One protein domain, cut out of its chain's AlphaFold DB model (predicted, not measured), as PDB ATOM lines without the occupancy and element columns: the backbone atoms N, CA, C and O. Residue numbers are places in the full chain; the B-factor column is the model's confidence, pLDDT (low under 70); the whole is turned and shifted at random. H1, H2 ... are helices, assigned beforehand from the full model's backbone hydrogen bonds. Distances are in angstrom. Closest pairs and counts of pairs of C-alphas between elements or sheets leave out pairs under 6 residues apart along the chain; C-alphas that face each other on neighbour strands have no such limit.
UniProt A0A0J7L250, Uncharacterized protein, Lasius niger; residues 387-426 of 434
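AT A GLANCE: This is residues 387 to 426 of the 434 residues of an uncharacterized protein of Lasius niger (UniProt A0A0J7L250). One long helix, H2, makes most of the length, and a short helix, H1, meets it at one end in a corner, the two forming an L. Most of H2 stands free. The printed part has 40 residues with two named helices, H1 then H2, and no named strand, an all-helix class. It is extended, with a radius of gyration of the C-alphas of 14.4 A, and spans 44 by 19 by 8 A.

HOW THE PARTS SIT: H2, residues 402 to 423, and H1, residues 391 to 399, only just touch, with 3 pairs of C-alphas within 8 A, and only at the corner by their tight link. The closest C-alphas are those of Ser 399 and Arg 405, 5.8 A apart. H2 touches H1 with residues 404 to 405 alone. Their lines are about perpendicular, at 85 degrees. In H1 and H2 every O i to N i+4 pair is within hydrogen-bond range.

IN THESE COORDINATES: H2 runs 31.3 A from C-alpha 402 at (-0.122, 19.318, 19.009) to C-alpha 423 at (-18.014, 7.783, -3.973). H1 measures 11.9 A and begins at C-alpha 391 at (13.278, 13.501, 7.013).

THE WHOLE: The C-alphas farthest apart, those of Cys 389 and Asp 425, are 44.1 A apart. The printed part has no cut, and no printed residue is under 70 in pLDDT.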
ATOM      1  N   CYS A 387      15.431  19.547  13.806       84.75
ATOM      2  CA  CYS A 387      16.598  18.817  13.300       84.75
ATOM      3  C   CYS A 387      16.347  18.386  11.851       84.75
ATOM      4  O   CYS A 387      15.509  17.535  11.549       84.75
ATOM      5  N   THR A 388      17.136  18.968  10.954       87.50
ATOM      6  CA  THR A 388      17.176  18.678   9.517       87.50
ATOM      7  C   THR A 388      18.027  17.451   9.193       87.50
ATOM      8  O   THR A 388      18.263  17.135   8.030       87.50
ATOM      9  N   CYS A 389      18.477  16.728  10.218       93.56
ATOM     10  CA  CYS A 389      19.431  15.635  10.101       93.56
ATOM     11  C   CYS A 389      18.868  14.447   9.292       93.56
ATOM     12  O   CYS A 389      19.613  13.721   8.643       93.56
ATOM     13  N   SER A 390      17.547  14.241   9.316       94.75
ATOM     14  CA  SER A 390      16.846  13.325   8.408       94.75
ATOM     15  C   SER A 390      15.366  13.687   8.300       94.75
ATOM     16  O   SER A 390      14.779  14.228   9.240       94.75
ATOM     17  N   LEU A 391      14.723  13.320   7.185       91.12
ATOM     18  CA  LEU A 391      13.278  13.501   7.013       91.12
ATOM     19  C   LEU A 391      12.474  12.751   8.084       91.12
ATOM     20  O   LEU A 391      11.474  13.268   8.570       91.12
ATOM     21  N   ALA A 392      12.947  11.582   8.519       93.06
ATOM     22  CA  ALA A 392      12.335  10.849   9.622       93.06
ATOM     23  C   ALA A 392      12.381  11.643  10.939       93.06
ATOM     24  O   ALA A 392      11.392  11.669  11.666       93.06
ATOM     25  N   CYS A 393      13.492  12.334  11.230       90.81
ATOM     26  CA  CYS A 393      13.604  13.180  12.419       90.81
ATOM     27  C   CYS A 393      12.697  14.413  12.330       90.81
ATOM     28  O   CYS A 393      12.019  14.741  13.305       90.81
ATOM     29  N   MET A 394      12.599  15.036  11.152       89.88
ATOM     30  CA  MET A 394      11.647  16.124  10.924       89.88
ATOM     31  C   MET A 394      10.212  15.651  11.160       89.88
ATOM     32  O   MET A 394       9.498  16.240  11.964       89.88
ATOM     33  N   VAL A 395       9.802  14.545  10.532       89.94
ATOM     34  CA  VAL A 395       8.452  13.983  10.692       89.94
ATOM     35  C   VAL A 395       8.185  13.595  12.144       89.94
ATOM     36  O   VAL A 395       7.111  13.886  12.659       89.94
ATOM     37  N   TYR A 396       9.156  13.000  12.837       90.56
ATOM     38  CA  TYR A 396       9.012  12.634  14.244       90.56
ATOM     39  C   TYR A 396       8.801  13.862  15.138       90.56
ATOM     40  O   TYR A 396       7.872  13.886  15.946       90.56
ATOM     41  N   THR A 397       9.612  14.903  14.947       89.00
ATOM     42  CA  THR A 397       9.528  16.154  15.714       89.00
ATOM     43  C   THR A 397       8.204  16.870  15.442       89.00
ATOM     44  O   THR A 397       7.501  17.248  16.376       89.00
ATOM     45  N   LEU A 398       7.807  16.952  14.170       88.31
ATOM     46  CA  LEU A 398       6.535  17.528  13.736       88.31
ATOM     47  C   LEU A 398       5.328  16.726  14.241       88.31
ATOM     48  O   LEU A 398       4.322  17.303  14.627       88.31
ATOM     49  N   SER A 399       5.413  15.396  14.295       88.81
ATOM     50  CA  SER A 399       4.300  14.545  14.748       88.81
ATOM     51  C   SER A 399       3.987  14.678  16.240       88.81
ATOM     52  O   SER A 399       2.861  14.405  16.662       88.81
ATOM     53  N   ARG A 400       4.973  15.098  17.042       89.00
ATOM     54  CA  ARG A 400       4.803  15.352  18.477       89.00
ATOM     55  C   ARG A 400       4.176  16.702  18.775       89.00
ATOM     56  O   ARG A 400       3.706  16.910  19.889       89.00
ATOM     57  N   ASP A 401       4.152  17.599  17.799       89.19
ATOM     58  CA  ASP A 401       3.583  18.915  17.992       89.19
ATOM     59  C   ASP A 401       2.044  18.858  17.941       89.19
ATOM     60  O   ASP A 401       1.476  18.387  16.947       89.19
ATOM     61  N   PRO A 402       1.337  19.333  18.982       86.12
ATOM     62  CA  PRO A 402      -0.122  19.318  19.009       86.12
ATOM     63  C   PRO A 402      -0.748  20.139  17.872       86.12
ATOM     64  O   PRO A 402      -1.804  19.758  17.359       86.12
ATOM     65  N   PHE A 403      -0.106  21.227  17.431       86.81
ATOM     66  CA  PHE A 403      -0.595  22.026  16.310       86.81
ATOM     67  C   PHE A 403      -0.509  21.237  15.005       86.81
ATOM     68  O   PHE A 403      -1.501  21.093  14.288       86.81
ATOM     69  N   VAL A 404       0.656  20.660  14.720       89.62
ATOM     70  CA  VAL A 404       0.874  19.895  13.490       89.62
ATOM     71  C   VAL A 404       0.030  18.624  13.477       89.62
ATOM     72  O   VAL A 404      -0.548  18.278  12.449       89.62
ATOM     73  N   ARG A 405      -0.148  17.969  14.628       91.06
ATOM     74  CA  ARG A 405      -1.064  16.834  14.769       91.06
ATOM     75  C   ARG A 405      -2.509  17.219  14.447       91.06
ATOM     76  O   ARG A 405      -3.195  16.456  13.769       91.06
ATOM     77  N   SER A 406      -2.961  18.397  14.878       89.62
ATOM     78  CA  SER A 406      -4.282  18.935  14.524       89.62
ATOM     79  C   SER A 406      -4.403  19.215  13.020       89.62
ATOM     80  O   SER A 406      -5.392  18.835  12.387       89.62
ATOM     81  N   VAL A 407      -3.364  19.791  12.405       90.75
ATOM     82  CA  VAL A 407      -3.306  20.008  10.950       90.75
ATOM     83  C   VAL A 407      -3.369  18.677  10.194       90.75
ATOM     84  O   VAL A 407      -4.185  18.536   9.286       90.75
ATOM     85  N   PHE A 408      -2.607  17.661  10.600       92.00
ATOM     86  CA  PHE A 408      -2.682  16.333   9.984       92.00
ATOM     87  C   PHE A 408      -4.040  15.659  10.189       92.00
ATOM     88  O   PHE A 408      -4.560  15.057   9.251       92.00
ATOM     89  N   ALA A 409      -4.650  15.789  11.369       93.44
ATOM     90  CA  ALA A 409      -5.989  15.263  11.623       93.44
ATOM     91  C   ALA A 409      -7.038  15.935  10.723       93.44
ATOM     92  O   ALA A 409      -7.861  15.251  10.117       93.44
ATOM     93  N   SER A 410      -6.981  17.261  10.576       94.56
ATOM     94  CA  SER A 410      -7.877  17.994   9.673       94.56
ATOM     95  C   SER A 410      -7.656  17.639   8.200       94.56
ATOM     96  O   SER A 410      -8.635  17.443   7.484       94.56
ATOM     97  N   LEU A 411      -6.408  17.459   7.757       95.62
ATOM     98  CA  LEU A 411      -6.089  16.975   6.409       95.62
ATOM     99  C   LEU A 411      -6.603  15.553   6.173       95.62
ATOM    100  O   LEU A 411      -7.148  15.272   5.109       95.62
ATOM    101  N   ALA A 412      -6.478  14.667   7.162       95.94
ATOM    102  CA  ALA A 412      -7.002  13.309   7.081       95.94
ATOM    103  C   ALA A 412      -8.532  13.312   6.967       95.94
ATOM    104  O   ALA A 412      -9.084  12.655   6.087       95.94
ATOM    105  N   LEU A 413      -9.224  14.103   7.794       95.94
ATOM    106  CA  LEU A 413     -10.677  14.273   7.706       95.94
ATOM    107  C   LEU A 413     -11.103  14.891   6.374       95.94
ATOM    108  O   LEU A 413     -12.099  14.465   5.794       95.94
ATOM    109  N   PHE A 414     -10.342  15.856   5.860       96.19
ATOM    110  CA  PHE A 414     -10.593  16.454   4.553       96.19
ATOM    111  C   PHE A 414     -10.422  15.437   3.419       96.19
ATOM    112  O   PHE A 414     -11.278  15.359   2.544       96.19
ATOM    113  N   ALA A 415      -9.377  14.606   3.456       96.50
ATOM    114  CA  ALA A 415      -9.161  13.541   2.479       96.50
ATOM    115  C   ALA A 415     -10.270  12.477   2.528       96.50
ATOM    116  O   ALA A 415     -10.751  12.040   1.484       96.50
ATOM    117  N   VAL A 416     -10.726  12.104   3.731       96.69
ATOM    118  CA  VAL A 416     -11.903  11.240   3.905       96.69
ATOM    119  C   VAL A 416     -13.148  11.909   3.323       96.69
ATOM    120  O   VAL A 416     -13.897  11.263   2.598       96.69
ATOM    121  N   GLY A 417     -13.341  13.205   3.569       95.38
ATOM    122  CA  GLY A 417     -14.429  13.986   2.986       95.38
ATOM    123  C   GLY A 417     -14.396  13.987   1.457       95.38
ATOM    124  O   GLY A 417     -15.409  13.701   0.829       95.38
ATOM    125  N   LEU A 418     -13.229  14.222   0.850       94.44
ATOM    126  CA  LEU A 418     -13.052  14.162  -0.603       94.44
ATOM    127  C   LEU A 418     -13.363  12.773  -1.165       94.44
ATOM    128  O   LEU A 418     -14.045  12.675  -2.185       94.44
ATOM    129  N   LYS A 419     -12.913  11.714  -0.484       95.56
ATOM    130  CA  LYS A 419     -13.211  10.334  -0.874       95.56
ATOM    131  C   LYS A 419     -14.714  10.048  -0.826       95.56
ATOM    132  O   LYS A 419     -15.266   9.527  -1.790       95.56
ATOM    133  N   LEU A 420     -15.389  10.455   0.247       95.00
ATOM    134  CA  LEU A 420     -16.843  10.328   0.362       95.00
ATOM    135  C   LEU A 420     -17.569  11.119  -0.730       95.00
ATOM    136  O   LEU A 420     -18.509  10.607  -1.327       95.00
ATOM    137  N   CYS A 421     -17.111  12.334  -1.045       92.44
ATOM    138  CA  CYS A 421     -17.677  13.115  -2.142       92.44
ATOM    139  C   CYS A 421     -17.517  12.405  -3.493       92.44
ATOM    140  O   CYS A 421     -18.452  12.431  -4.287       92.44
ATOM    141  N   SER A 422     -16.365  11.769  -3.756       91.19
ATOM    142  CA  SER A 422     -16.150  11.006  -4.994       91.19
ATOM    143  C   SER A 422     -16.993   9.732  -5.084       91.19
ATOM    144  O   SER A 422     -17.477   9.415  -6.162       91.19
ATOM    145  N   GLU A 423     -17.208   9.016  -3.975       94.25
ATOM    146  CA  GLU A 423     -18.014   7.783  -3.973       94.25
ATOM    147  C   GLU A 423     -19.518   8.066  -4.077       94.25
ATOM    148  O   GLU A 423     -20.259   7.273  -4.652       94.25
ATOM    149  N   LEU A 424     -19.976   9.197  -3.538       92.31
ATOM    150  CA  LEU A 424     -21.383   9.604  -3.592       92.31
ATOM    151  C   LEU A 424     -21.762  10.325  -4.892       92.31
ATOM    152  O   LEU A 424     -22.897  10.782  -5.004       92.31
ATOM    153  N   ASP A 425     -20.816  10.482  -5.826       85.19
ATOM    154  CA  ASP A 425     -20.951  11.313  -7.030       85.19
ATOM    155  C   ASP A 425     -21.510  12.718  -6.717       85.19
ATOM    156  O   ASP A 425     -22.167  13.386  -7.512       85.19
ATOM    157  N   ALA A 426     -21.230  13.203  -5.500       78.88
ATOM    158  CA  ALA A 426     -21.751  14.462  -4.972       78.88
ATOM    159  C   ALA A 426     -21.044  15.688  -5.580       78.88
ATOM    160  O   ALA A 426     -21.189  16.810  -5.094       78.88
TER     161      ALA A 426